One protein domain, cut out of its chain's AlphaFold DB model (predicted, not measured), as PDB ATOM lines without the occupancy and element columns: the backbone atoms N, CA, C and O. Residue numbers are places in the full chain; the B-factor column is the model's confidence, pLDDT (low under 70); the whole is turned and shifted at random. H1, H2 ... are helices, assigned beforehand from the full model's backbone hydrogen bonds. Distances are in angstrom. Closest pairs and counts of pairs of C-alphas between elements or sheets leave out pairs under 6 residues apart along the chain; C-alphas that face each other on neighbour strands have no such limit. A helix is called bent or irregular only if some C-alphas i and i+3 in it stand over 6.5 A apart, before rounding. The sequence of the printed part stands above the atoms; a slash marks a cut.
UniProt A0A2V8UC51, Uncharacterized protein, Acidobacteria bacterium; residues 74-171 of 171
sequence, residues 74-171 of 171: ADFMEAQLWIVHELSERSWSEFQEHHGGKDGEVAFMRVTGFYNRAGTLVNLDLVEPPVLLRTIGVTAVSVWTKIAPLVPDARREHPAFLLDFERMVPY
ATOM      1  N   ALA A  74     158.031 176.116 137.786       96.88
ATOM      2  CA  ALA A  74     158.201 176.259 139.234       96.88
ATOM      3  C   ALA A  74     159.377 175.417 139.750       96.88
ATOM      4  O   ALA A  74     160.282 175.954 140.381       96.88
ATOM      5  N   ASP A  75     159.426 174.140 139.370       96.06
ATOM      6  CA  ASP A  75     160.512 173.241 139.748       96.06
ATOM      7  C   ASP A  75     161.895 173.715 139.266       96.06
ATOM      8  O   ASP A  75     162.908 173.476 139.921       96.06
ATOM      9  N   PHE A  76     161.975 174.331 138.078       97.50
ATOM     10  CA  PHE A  76     163.243 174.864 137.579       97.50
ATOM     11  C   PHE A  76     163.679 176.069 138.404       97.50
ATOM     12  O   PHE A  76     164.847 176.172 138.773       97.50
ATOM     13  N   MET A  77     162.738 176.961 138.711       96.50
ATOM     14  CA  MET A  77     162.998 178.137 139.530       96.50
ATOM     15  C   MET A  77     163.434 177.752 140.945       96.50
ATOM     16  O   MET A  77     164.389 178.335 141.451       96.50
ATOM     17  N   GLU A  78     162.805 176.744 141.549       97.88
ATOM     18  CA  GLU A  78     163.197 176.197 142.851       97.88
ATOM     19  C   GLU A  78     164.619 175.620 142.817       97.88
ATOM     20  O   GLU A  78     165.480 176.055 143.580       97.88
ATOM     21  N   ALA A  79     164.908 174.728 141.864       98.31
ATOM     22  CA  ALA A  79     166.241 174.152 141.697       98.31
ATOM     23  C   ALA A  79     167.316 175.223 141.442       98.31
ATOM     24  O   ALA A  79     168.432 175.144 141.955       98.31
ATOM     25  N   GLN A  80     166.988 176.250 140.657       98.00
ATOM     26  CA  GLN A  80     167.895 177.358 140.385       98.00
ATOM     27  C   GLN A  80     168.171 178.185 141.641       98.00
ATOM     28  O   GLN A  80     169.323 178.540 141.886       98.00
ATOM     29  N   LEU A  81     167.142 178.499 142.430       97.31
ATOM     30  CA  LEU A  81     167.306 179.240 143.680       97.31
ATOM     31  C   LEU A  81     168.148 178.451 144.681       97.31
ATOM     32  O   LEU A  81     169.030 179.040 145.303       97.31
ATOM     33  N   TRP A  82     167.959 177.134 144.759       98.00
ATOM     34  CA  TRP A  82     168.806 176.260 145.564       98.00
ATOM     35  C   TRP A  82     170.286 176.367 145.158       98.00
ATOM     36  O   TRP A  82     171.143 176.616 146.003       98.00
ATOM     37  N   ILE A  83     170.611 176.310 143.859       98.06
ATOM     38  CA  ILE A  83     172.004 176.498 143.401       98.06
ATOM     39  C   ILE A  83     172.543 177.880 143.777       98.06
ATOM     40  O   ILE A  83     173.691 178.023 144.198       98.06
ATOM     41  N   VAL A  84     171.737 178.926 143.601       97.25
ATOM     42  CA  VAL A  84     172.193 180.299 143.840       97.25
ATOM     43  C   VAL A  84     172.392 180.578 145.334       97.25
ATOM     44  O   VAL A  84     173.340 181.277 145.704       97.25
ATOM     45  N   HIS A  85     171.544 180.032 146.203       97.00
ATOM     46  CA  HIS A  85     171.496 180.421 147.613       97.00
ATOM     47  C   HIS A  85     172.022 179.364 148.585       97.00
ATOM     48  O   HIS A  85     172.583 179.744 149.610       97.00
ATOM     49  N   GLU A  86     171.907 178.078 148.262       96.44
ATOM     50  CA  GLU A  86     172.178 176.978 149.196       96.44
ATOM     51  C   GLU A  86     173.418 176.159 148.828       96.44
ATOM     52  O   GLU A  86     174.134 175.720 149.727       96.44
ATOM     53  N   LEU A  87     173.733 176.013 147.535       97.38
ATOM     54  CA  LEU A  87     174.971 175.354 147.110       97.38
ATOM     55  C   LEU A  87     176.191 176.118 147.654       97.38
ATOM     56  O   LEU A  87     176.377 177.319 147.391       97.38
ATOM     57  N   SER A  88     177.017 175.407 148.422       96.62
ATOM     58  CA  SER A  88     178.130 175.984 149.189       96.62
ATOM     59  C   SER A  88     179.470 175.293 148.935       96.62
ATOM     60  O   SER A  88     180.525 175.895 149.154       96.62
ATOM     61  N   GLU A  89     179.416 174.062 148.433       97.06
ATOM     62  CA  GLU A  89     180.542 173.213 148.078       97.06
ATOM     63  C   GLU A  89     181.404 173.874 147.000       97.06
ATOM     64  O   GLU A  89     180.912 174.606 146.136       97.06
ATOM     65  N   ARG A  90     182.716 173.627 147.056       95.38
ATOM     66  CA  ARG A  90     183.684 174.250 146.137       95.38
ATOM     67  C   ARG A  90     184.470 173.252 145.306       95.38
ATOM     68  O   ARG A  90     185.184 173.679 144.403       95.38
ATOM     69  N   SER A  91     184.309 171.960 145.568       95.81
ATOM     70  CA  SER A  91     184.862 170.881 144.751       95.81
ATOM     71  C   SER A  91     183.782 169.884 144.338       95.81
ATOM     72  O   SER A  91     182.790 169.682 145.040       95.81
ATOM     73  N   TRP A  92     183.988 169.224 143.197       96.25
ATOM     74  CA  TRP A  92     183.073 168.180 142.722       96.25
ATOM     75  C   TRP A  92     182.951 167.017 143.716       96.25
ATOM     76  O   TRP A  92     181.870 166.464 143.898       96.25
ATOM     77  N   SER A  93     184.052 166.696 144.397       95.75
ATOM     78  CA  SER A  93     184.121 165.686 145.455       95.75
ATOM     79  C   SER A  93     183.160 165.988 146.609       95.75
ATOM     80  O   SER A  93     182.330 165.149 146.944       95.75
ATOM     81  N   GLU A  94     183.252 167.186 147.197       96.75
ATOM     82  CA  GLU A  94     182.366 167.624 148.289       96.75
ATOM     83  C   GLU A  94     180.901 167.618 147.847       96.75
ATOM     84  O   GLU A  94     180.021 167.152 148.569       96.75
ATOM     85  N   PHE A  95     180.641 168.096 146.626       97.44
ATOM     86  CA  PHE A  95     179.299 168.094 146.060       97.44
ATOM     87  C   PHE A  95     178.718 166.675 145.973       97.44
ATOM     88  O   PHE A  95     177.589 166.450 146.405       97.44
ATOM     89  N   GLN A  96     179.483 165.713 145.453       96.25
ATOM     90  CA  GLN A  96     179.048 164.320 145.335       96.25
ATOM     91  C   GLN A  96     178.832 163.662 146.705       96.25
ATOM     92  O   GLN A  96     177.850 162.947 146.891       96.25
ATOM     93  N   GLU A  97     179.692 163.935 147.687       97.19
ATOM     94  CA  GLU A  97     179.535 163.417 149.051       97.19
ATOM     95  C   GLU A  97     178.251 163.935 149.723       97.19
ATOM     96  O   GLU A  97     177.490 163.176 150.335       97.19
ATOM     97  N   HIS A  98     177.976 165.233 149.591       96.94
ATOM     98  CA  HIS A  98     176.830 165.856 150.243       96.94
ATOM     99  C   HIS A  98     175.514 165.636 149.498       96.94
ATOM    100  O   HIS A  98     174.490 165.426 150.155       96.94
ATOM    101  N   HIS A  99     175.527 165.628 148.164       96.88
ATOM    102  CA  HIS A  99     174.317 165.704 147.335       96.88
ATOM    103  C   HIS A  99     174.135 164.542 146.356       96.88
ATOM    104  O   HIS A  99     173.041 164.406 145.809       96.88
ATOM    105  N   GLY A 100     175.143 163.688 146.157       93.94
ATOM    106  CA  GLY A 100     175.061 162.534 145.260       93.94
ATOM    107  C   GLY A 100     173.938 161.572 145.658       93.94
ATOM    108  O   GLY A 100     173.819 161.167 146.817       93.94
ATOM    109  N   GLY A 101     173.079 161.234 144.699       94.25
ATOM    110  CA  GLY A 101     171.880 160.419 144.881       94.25
ATOM    111  C   GLY A 101     170.739 161.108 145.639       94.25
ATOM    112  O   GLY A 101     169.805 160.423 146.057       94.25
ATOM    113  N   LYS A 102     170.806 162.431 145.851       95.75
ATOM    114  CA  LYS A 102     169.820 163.223 146.612       95.75
ATOM    115  C   LYS A 102     169.231 164.353 145.763       95.75
ATOM    116  O   LYS A 102     169.640 164.591 144.627       95.75
ATOM    117  N   ASP A 103     168.299 165.101 146.348       95.31
ATOM    118  CA  ASP A 103     167.598 166.204 145.678       95.31
ATOM    119  C   ASP A 103     168.547 167.301 145.164       95.31
ATOM    120  O   ASP A 103     168.301 167.874 144.103       95.31
ATOM    121  N   GLY A 104     169.671 167.543 145.850       95.81
ATOM    122  CA  GLY A 104     170.697 168.491 145.405       95.81
ATOM    123  C   GLY A 104     171.325 168.111 144.058       95.81
ATOM    124  O   GLY A 104     171.520 168.975 143.203       95.81
ATOM    125  N   GLU A 105     171.566 166.818 143.804       96.81
ATOM    126  CA  GLU A 105     172.027 166.346 142.493       96.81
ATOM    127  C   GLU A 105     170.950 166.532 141.419       96.81
ATOM    128  O   GLU A 105     171.249 166.994 140.316       96.81
ATOM    129  N   VAL A 106     169.684 166.256 141.739       97.44
ATOM    130  CA  VAL A 106     168.563 166.464 140.808       97.44
ATOM    131  C   VAL A 106     168.433 167.942 140.430       97.44
ATOM    132  O   VAL A 106     168.296 168.267 139.245       97.44
ATOM    133  N   ALA A 107     168.508 168.840 141.415       97.75
ATOM    134  CA  ALA A 107     168.478 170.282 141.203       97.75
ATOM    135  C   ALA A 107     169.662 170.738 140.339       97.75
ATOM    136  O   ALA A 107     169.474 171.426 139.329       97.75
ATOM    137  N   PHE A 108     170.871 170.282 140.680       97.94
ATOM    138  CA  PHE A 108     172.085 170.568 139.928       97.94
ATOM    139  C   PHE A 108     171.962 170.133 138.463       97.94
ATOM    140  O   PHE A 108     172.173 170.939 137.555       97.94
ATOM    141  N   MET A 109     171.570 168.884 138.206       96.75
ATOM    142  CA  MET A 109     171.453 168.336 136.852       96.75
ATOM    143  C   MET A 109     170.367 169.036 136.034       96.75
ATOM    144  O   MET A 109     170.564 169.302 134.847       96.75
ATOM    145  N   ARG A 110     169.240 169.396 136.659       97.75
ATOM    146  CA  ARG A 110     168.153 170.134 136.000       97.75
ATOM    147  C   ARG A 110     168.628 171.499 135.502       97.75
ATOM    148  O   ARG A 110     168.419 171.842 134.337       97.75
ATOM    149  N   VAL A 111     169.283 172.268 136.368       98.19
ATOM    150  CA  VAL A 111     169.703 173.638 136.051       98.19
ATOM    151  C   VAL A 111     170.897 173.646 135.104       98.19
ATOM    152  O   VAL A 111     170.883 174.337 134.085       98.19
ATOM    153  N   THR A 112     171.925 172.853 135.396       97.44
ATOM    154  CA  THR A 112     173.128 172.811 134.562       97.44
ATOM    155  C   THR A 112     172.863 172.171 133.203       97.44
ATOM    156  O   THR A 112     173.384 172.652 132.198       97.44
ATOM    157  N   GLY A 113     171.976 171.174 133.130       96.88
ATOM    158  CA  GLY A 113     171.512 170.599 131.870       96.88
ATOM    159  C   GLY A 113     170.791 171.623 130.991       96.88
ATOM    160  O   GLY A 113     171.090 171.725 129.799       96.88
ATOM    161  N   PHE A 114     169.901 172.432 131.576       96.88
ATOM    162  CA  PHE A 114     169.238 173.528 130.868       96.88
ATOM    163  C   PHE A 114     170.245 174.538 130.313       96.88
ATOM    164  O   PHE A 114     170.236 174.813 129.113       96.88
ATOM    165  N   TYR A 115     171.135 175.064 131.159       96.88
ATOM    166  CA  TYR A 115     172.072 176.103 130.741       96.88
ATOM    167  C   TYR A 115     173.140 175.591 129.772       96.88
ATOM    168  O   TYR A 115     173.500 176.300 128.833       96.88
ATOM    169  N   ASN A 116     173.596 174.346 129.922       97.12
ATOM    170  CA  ASN A 116     174.495 173.732 128.952       97.12
ATOM    171  C   ASN A 116     173.803 173.549 127.599       97.12
ATOM    172  O   ASN A 116     174.381 173.870 126.566       97.12
ATOM    173  N   ARG A 117     172.534 173.118 127.586       95.00
ATOM    174  CA  ARG A 117     171.763 172.981 126.345       95.00
ATOM    175  C   ARG A 117     171.491 174.329 125.679       95.00
ATOM    176  O   ARG A 117     171.592 174.429 124.458       95.00
ATOM    177  N   ALA A 118     171.160 175.345 126.468       94.12
ATOM    178  CA  ALA A 118     171.063 176.732 126.030       94.12
ATOM    179  C   ALA A 118     172.379 177.196 125.382       94.12
ATOM    180  O   ALA A 118     172.358 177.716 124.266       94.12
ATOM    181  N   GLY A 119     173.516 176.900 126.016       94.81
ATOM    182  CA  GLY A 119     174.838 177.170 125.466       94.81
ATOM    183  C   GLY A 119     175.088 176.462 124.137       94.81
ATOM    184  O   GLY A 119     175.543 177.099 123.193       94.81
ATOM    185  N   THR A 120     174.692 175.191 123.996       95.06
ATOM    186  CA  THR A 120     174.826 174.456 122.728       95.06
ATOM    187  C   THR A 120     174.078 175.163 121.594       95.06
ATOM    188  O   THR A 120     174.561 175.221 120.468       95.06
ATOM    189  N   LEU A 121     172.888 175.709 121.867       92.62
ATOM    190  CA  LEU A 121     172.096 176.413 120.854       92.62
ATOM    191  C   LEU A 121     172.749 177.725 120.414       92.62
ATOM    192  O   LEU A 121     172.665 178.073 119.236       92.62
ATOM    193  N   VAL A 122     173.401 178.428 121.339       92.00
ATOM    194  CA  VAL A 122     174.169 179.641 121.035       92.00
ATOM    195  C   VAL A 122     175.430 179.292 120.249       92.00
ATOM    196  O   VAL A 122     175.662 179.856 119.187       92.00
ATOM    197  N   ASN A 123     176.198 178.305 120.714       92.56
ATOM    198  CA  ASN A 123     177.475 177.905 120.113       92.56
ATOM    199  C   ASN A 123     177.329 177.302 118.704       92.56
ATOM    200  O   ASN A 123     178.301 177.263 117.956       92.56
ATOM    201  N   LEU A 124     176.137 176.816 118.346       93.06
ATOM    202  CA  LEU A 124     175.806 176.306 117.010       93.06
ATOM    203  C   LEU A 124     175.087 177.337 116.118       93.06
ATOM    204  O   LEU A 124     174.504 176.952 115.103       93.06
ATOM    205  N   ASP A 125     175.061 178.617 116.505       89.25
ATOM    206  CA  ASP A 125     174.380 179.708 115.788       89.25
ATOM    207  C   ASP A 125     172.882 179.435 115.516       89.25
ATOM    208  O   ASP A 125     172.284 179.926 114.551       89.25
ATOM    209  N   LEU A 126     172.238 178.627 116.368       88.00
ATOM    210  CA  LEU A 126     170.805 178.329 116.268       88.00
ATOM    211  C   LEU A 126     169.953 179.404 116.949       88.00
ATOM    212  O   LEU A 126     168.795 179.595 116.567       88.00
ATOM    213  N   VAL A 127     170.527 180.096 117.937       87.44
ATOM    214  CA  VAL A 127     169.938 181.239 118.638       87.44
ATOM    215  C   VAL A 127     171.016 182.301 118.833       87.44
ATOM    216  O   VAL A 127     172.089 182.012 119.351       87.44
ATOM    217  N   GLU A 128     170.722 183.543 118.455       85.81
ATOM    218  CA  GLU A 128     171.647 184.656 118.678       85.81
ATOM    219  C   GLU A 128     171.821 184.922 120.189       85.81
ATOM    220  O   GLU A 128     170.812 185.086 120.889       85.81
ATOM    221  N   PRO A 129     173.062 185.040 120.707       85.88
ATOM    222  CA  PRO A 129     173.305 185.228 122.137       85.88
ATOM    223  C   PRO A 129     172.493 186.374 122.769       85.88
ATOM    224  O   PRO A 129     171.885 186.152 123.817       85.88
ATOM    225  N   PRO A 130     172.364 187.571 122.148       86.44
ATOM    226  CA  PRO A 130     171.581 188.664 122.728       86.44
ATOM    227  C   PRO A 130     170.095 188.344 122.920       86.44
ATOM    228  O   PRO A 130     169.453 188.916 123.798       86.44
ATOM    229  N   VAL A 131     169.506 187.466 122.104       83.12
ATOM    230  CA  VAL A 131     168.100 187.055 122.265       83.12
ATOM    231  C   VAL A 131     167.931 186.278 123.564       83.12
ATOM    232  O   VAL A 131     167.028 186.566 124.347       83.12
ATOM    233  N   LEU A 132     168.819 185.316 123.792       84.56
ATOM    234  CA  LEU A 132     168.748 184.421 124.932       84.56
ATOM    235  C   LEU A 132     169.184 185.129 126.226       84.56
ATOM    236  O   LEU A 132     168.447 185.147 127.213       84.56
ATOM    237  N   LEU A 133     170.344 185.789 126.196       85.69
ATOM    238  CA  LEU A 133     170.966 186.412 127.367       85.69
ATOM    239  C   LEU A 133     170.176 187.608 127.913       85.69
ATOM    240  O   LEU A 133     170.227 187.861 129.111       85.69
ATOM    241  N   ARG A 134     169.378 188.308 127.093       86.19
ATOM    242  CA  ARG A 134     168.468 189.353 127.605       86.19
ATOM    243  C   ARG A 134     167.413 188.819 128.571       86.19
ATOM    244  O   ARG A 134     166.905 189.585 129.379       86.19
ATOM    245  N   THR A 135     167.084 187.535 128.471       84.50
ATOM    246  CA  THR A 135     166.025 186.917 129.274       84.50
ATOM    247  C   THR A 135     166.603 186.152 130.456       84.50
ATOM    248  O   THR A 135     166.177 186.357 131.586       84.50
ATOM    249  N   ILE A 136     167.598 185.296 130.201       90.12
ATOM    250  CA  ILE A 136     168.143 184.373 131.210       90.12
ATOM    251  C   ILE A 136     169.569 184.723 131.648       90.12
ATOM    252  O   ILE A 136     170.146 184.016 132.464       90.12
ATOM    253  N   GLY A 137     170.180 185.774 131.093       89.94
ATOM    254  CA  GLY A 137     171.613 186.038 131.255       89.94
ATOM    255  C   GLY A 137     172.020 186.346 132.692       89.94
ATOM    256  O   GLY A 137     173.024 185.821 133.158       89.94
ATOM    257  N   VAL A 138     171.222 187.131 133.423       90.81
ATOM    258  CA  VAL A 138     171.516 187.458 134.831       90.81
ATOM    259  C   VAL A 138     171.546 186.191 135.685       90.81
ATOM    260  O   VAL A 138     172.508 185.958 136.410       90.81
ATOM    261  N   THR A 139     170.533 185.331 135.554       92.75
ATOM    262  CA  THR A 139     170.472 184.070 136.303       92.75
ATOM    263  C   THR A 139     171.532 183.076 135.832       92.75
ATOM    264  O   THR A 139     172.118 182.393 136.665       92.75
ATOM    265  N   ALA A 140     171.844 183.042 134.531       95.06
ATOM    266  CA  ALA A 140     172.921 182.225 133.972       95.06
ATOM    267  C   ALA A 140     174.277 182.577 134.597       95.06
ATOM    268  O   ALA A 140     174.996 181.680 135.030       95.06
ATOM    269  N   VAL A 141     174.599 183.873 134.698       95.38
ATOM    270  CA  VAL A 141     175.825 184.354 135.349       95.38
ATOM    271  C   VAL A 141     175.834 183.954 136.824       95.38
ATOM    272  O   VAL A 141     176.807 183.359 137.274       95.38
ATOM    273  N   SER A 142     174.753 184.206 137.571       95.44
ATOM    274  CA  SER A 142     174.687 183.860 139.001       95.44
ATOM    275  C   SER A 142     174.872 182.364 139.263       95.44
ATOM    276  O   SER A 142     175.601 181.981 140.177       95.44
ATOM    277  N   VAL A 143     174.244 181.517 138.444       97.25
ATOM    278  CA  VAL A 143     174.416 180.062 138.507       97.25
ATOM    279  C   VAL A 143     175.849 179.679 138.156       97.25
ATOM    280  O   VAL A 143     176.468 178.918 138.898       97.25
ATOM    281  N   TRP A 144     176.403 180.221 137.066       97.50
ATOM    282  CA  TRP A 144     177.772 179.925 136.649       97.50
ATOM    283  C   TRP A 144     178.783 180.274 137.741       97.50
ATOM    284  O   TRP A 144     179.615 179.442 138.087       97.50
ATOM    285  N   THR A 145     178.665 181.449 138.365       96.00
ATOM    286  CA  THR A 145     179.528 181.863 139.483       96.00
ATOM    287  C   THR A 145     179.525 180.854 140.634       96.00
ATOM    288  O   THR A 145     180.558 180.658 141.274       96.00
ATOM    289  N   LYS A 146     178.389 180.198 140.896       97.00
ATOM    290  CA  LYS A 146     178.258 179.200 141.962       97.00
ATOM    291  C   LYS A 146     178.855 177.850 141.602       97.00
ATOM    292  O   LYS A 146     179.514 177.246 142.437       97.00
ATOM    293  N   ILE A 147     178.647 177.388 140.372       97.31
ATOM    294  CA  ILE A 147     179.062 176.040 139.964       97.31
ATOM    295  C   ILE A 147     180.468 175.990 139.362       97.31
ATOM    296  O   ILE A 147     181.072 174.923 139.349       97.31
ATOM    297  N   ALA A 148     181.005 177.112 138.867       96.81
ATOM    298  CA  ALA A 148     182.312 177.169 138.212       96.81
ATOM    299  C   ALA A 148     183.454 176.544 139.039       96.81
ATOM    300  O   ALA A 148     184.266 175.836 138.442       96.81
ATOM    301  N   PRO A 149     183.520 176.701 140.379       96.94
ATOM    302  CA  PRO A 149     184.532 176.026 141.199       96.94
ATOM    303  C   PRO A 149     184.489 174.492 141.122       96.94
ATOM    304  O   PRO A 149     185.528 173.849 141.227       96.94
ATOM    305  N   LEU A 150     183.315 173.902 140.880       97.06
ATOM    306  CA  LEU A 150     183.132 172.447 140.806       97.06
ATOM    307  C   LEU A 150     183.645 171.857 139.482       97.06
ATOM    308  O   LEU A 150     184.007 170.683 139.408       97.06
ATOM    309  N   VAL A 151     183.657 172.661 138.416       96.75
ATOM    310  CA  VAL A 151     183.863 172.196 137.037       96.75
ATOM    311  C   VAL A 151     185.257 171.597 136.785       96.75
ATOM    312  O   VAL A 151     185.316 170.551 136.135       96.75
ATOM    313  N   PRO A 152     186.382 172.178 137.256       95.75
ATOM    314  CA  PRO A 152     187.710 171.624 136.993       95.75
ATOM    315  C   PRO A 152     187.892 170.192 137.501       95.75
ATOM    316  O   PRO A 152     188.463 169.363 136.792       95.75
ATOM    317  N   ASP A 153     187.387 169.892 138.700       94.88
ATOM    318  CA  ASP A 153     187.471 168.550 139.278       94.88
ATOM    319  C   ASP A 153     186.555 167.576 138.529       94.88
ATOM    320  O   ASP A 153     187.012 166.508 138.125       94.88
ATOM    321  N   ALA A 154     185.314 167.980 138.231       94.25
ATOM    322  CA  ALA A 154     184.382 167.177 137.434       94.25
ATOM    323  C   ALA A 154     184.946 166.834 136.040       94.25
ATOM    324  O   ALA A 154     184.755 165.733 135.520       94.25
ATOM    325  N   ARG A 155     185.696 167.758 135.427       96.62
ATOM    326  CA  ARG A 155     186.304 167.566 134.102       96.62
ATOM    327  C   ARG A 155     187.465 166.581 134.070       96.62
ATOM    328  O   ARG A 155     187.826 166.145 132.977       96.62
ATOM    329  N   ARG A 156     188.025 166.189 135.220       94.38
ATOM    330  CA  ARG A 156     189.012 165.094 135.264       94.38
ATOM    331  C   ARG A 156     188.395 163.772 134.811       94.38
ATOM    332  O   ARG A 156     189.073 162.983 134.162       94.38
ATOM    333  N   GLU A 157     187.113 163.572 135.103       91.12
ATOM    334  CA  GLU A 157     186.343 162.384 134.718       91.12
ATOM    335  C   GLU A 157     185.499 162.632 133.458       91.12
ATOM    336  O   GLU A 157     185.328 161.742 132.621       91.12
ATOM    337  N   HIS A 158     185.011 163.864 133.277       93.12
ATOM    338  CA  HIS A 158     184.123 164.248 132.179       93.12
ATOM    339  C   HIS A 158     184.625 165.506 131.448       93.12
ATOM    340  O   HIS A 158     184.131 166.606 131.696       93.12
ATOM    341  N   PRO A 159     185.568 165.390 130.492       93.88
ATOM    342  CA  PRO A 159     186.278 166.545 129.923       93.88
ATOM    343  C   PRO A 159     185.396 167.637 129.299       93.88
ATOM    344  O   PRO A 159     185.759 168.811 129.310       93.88
ATOM    345  N   ALA A 160     184.229 167.271 128.763       94.38
ATOM    346  CA  ALA A 160     183.293 168.201 128.126       94.38
ATOM    347  C   ALA A 160     182.242 168.786 129.090       94.38
ATOM    348  O   ALA A 160     181.334 169.495 128.649       94.38
ATOM    349  N   PHE A 161     182.326 168.483 130.387       96.19
ATOM    350  CA  PHE A 161     181.313 168.873 131.361       96.19
ATOM    351  C   PHE A 161     181.101 170.392 131.381       96.19
ATOM    352  O   PHE A 161     182.039 171.167 131.590       96.19
ATOM    353  N   LEU A 162     179.858 170.801 131.114       96.69
ATOM    354  CA  LEU A 162     179.385 172.191 131.094       96.69
ATOM    355  C   LEU A 162     180.163 173.143 130.170       96.69
ATOM    356  O   LEU A 162     180.130 174.356 130.361       96.69
ATOM    357  N   LEU A 163     180.861 172.608 129.162       96.81
ATOM    358  CA  LEU A 163     181.661 173.403 128.227       96.81
ATOM    359  C   LEU A 163     180.816 174.414 127.446       96.81
ATOM    360  O   LEU A 163     181.255 175.536 127.201       96.81
ATOM    361  N   ASP A 164     179.605 174.024 127.054       96.81
ATOM    362  CA  ASP A 164     178.734 174.914 126.297       96.81
ATOM    363  C   ASP A 164     178.147 176.018 127.176       96.81
ATOM    364  O   ASP A 164     178.010 177.150 126.712       96.81
ATOM    365  N   PHE A 165     177.846 175.707 128.441       96.62
ATOM    366  CA  PHE A 165     177.422 176.716 129.408       96.62
ATOM    367  C   PHE A 165     178.531 177.751 129.626       96.62
ATOM    368  O   PHE A 165     178.287 178.943 129.462       96.62
ATOM    369  N   GLU A 166     179.758 177.303 129.899       96.06
ATOM    370  CA  GLU A 166     180.914 178.186 130.101       96.06
ATOM    371  C   GLU A 166     181.095 179.183 128.950       96.06
ATOM    372  O   GLU A 166     181.245 180.376 129.177       96.06
ATOM    373  N   ARG A 167     181.030 178.700 127.703       94.25
ATOM    374  CA  ARG A 167     181.213 179.532 126.503       94.25
ATOM    375  C   ARG A 167     180.093 180.542 126.274       94.25
ATOM    376  O   ARG A 167     180.314 181.553 125.613       94.25
ATOM    377  N   MET A 168     178.892 180.248 126.763       92.75
ATOM    378  CA  MET A 168     177.727 181.112 126.594       92.75
ATOM    379  C   MET A 168     177.746 182.307 127.554       92.75
ATOM    380  O   MET A 168     177.198 183.360 127.224       92.75
ATOM    381  N   VAL A 169     178.311 182.144 128.752       90.06
ATOM    382  CA  VAL A 169     178.274 183.177 129.791       90.06
ATOM    383  C   VAL A 169     179.369 184.216 129.525       90.06
ATOM    384  O   VAL A 169     180.532 183.844 129.388       90.06
ATOM    385  N   PRO A 170     179.032 185.516 129.443       72.00
ATOM    386  CA  PRO A 170     180.043 186.560 129.335       72.00
ATOM    387  C   PRO A 170     180.843 186.645 130.643       72.00
ATOM    388  O   PRO A 170     180.248 186.665 131.722       72.00
ATOM    389  N   TYR A 171     182.172 186.670 130.525       57.78
ATOM    390  CA  TYR A 171     183.096 186.916 131.640       57.78
ATOM    391  C   TYR A 171     182.965 188.341 132.186       57.78
ATOM    392  O   TYR A 171     182.768 189.270 131.366       57.78
TER     393      TYR A 171
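Overview. This is residues 74 to 171 of the 171 residues of an uncharacterized protein of Acidobacteria bacterium (UniProt A0A2V8UC51). The longest helix, H4, is kinked and bows over the straight helix H3, and the short H5 packs on H3 inside that bow. H1 crosses H3 about perpendicularly and also packs on residues 142 to 147 of H4, while H2 packs on residues 150 to 154 of H4 at one end of the domain. The printed part has 98 residues with five named helices, H1 to H5 in that order, and no named strand; the class is all helix. It is compact, with a radius of gyration of the C-alphas of 13.1 A, and rounded, with spans of 38 by 31 by 21 A.

Arrangement. H4, residues 129 to 157, is the hub, touching three other helices. It has a kink of 80 degrees near residue 136 and is irregular, with C-alphas 135 and 138 7.8 A apart. H5, residues 163 to 168, and H4 form a helical hairpin: they only just touch, with 3 pairs of C-alphas within 8 A, at a shallow tilt of 29 degrees, opposite ways; the closest C-alphas, of Trp 144 and Glu 166, are 7.5 A apart. H3, residues 103 to 123, touches H5 at a steep tilt of 62 degrees, the C-alphas of Asn 116 and Phe 165 being closest at 4.2 A. H3 and H4 are close but not clearly touching; their closest C-alphas, of Val 122 and Pro 129, are 5.8 A apart. H1, residues 74 to 85, touches residues 104 to 111 of H3 alone, about perpendicular at 83 degrees, with the C-alphas of Ala 79 and Ala 107 closest at 4.5 A. With residues 80 to 84 alone, H1 also touches H4; the closest C-alphas, of Val 84 and Val 143, are 5.8 A apart. H2, residues 92 to 99, touches H4 about perpendicular at 79 degrees, with the C-alphas of Trp 92 and Leu 150 closest at 4.7 A. H2 is apart from H1 and H5, and H1 is apart from H5. The helix packing is mostly crossed. In H1, H2, H3 and H5 every O i to N i+4 pair is within hydrogen-bond range; in H4, 15 of 25 are.

Along the chain. H4 is 29.2 A from first to last C-alpha and H3 29.8 A. H1 measures 16.3 A, H2 10.2 A and H5 8.8 A. H1 begins at C-alpha 74 (158.201, 176.259, 139.234), H4 at C-alpha 129 (173.305, 185.228, 122.137), and H5 ends at C-alpha 168 (177.727, 181.112, 126.594).

Size, cuts and confidence. The two C-alphas farthest apart, of Glu 97 and Glu 128, are 37.9 A apart. The printed part has no cut, and no link is long. The mean pLDDT of the printed part is 94.0; residue 171, the chain's last, is the one residue under 70.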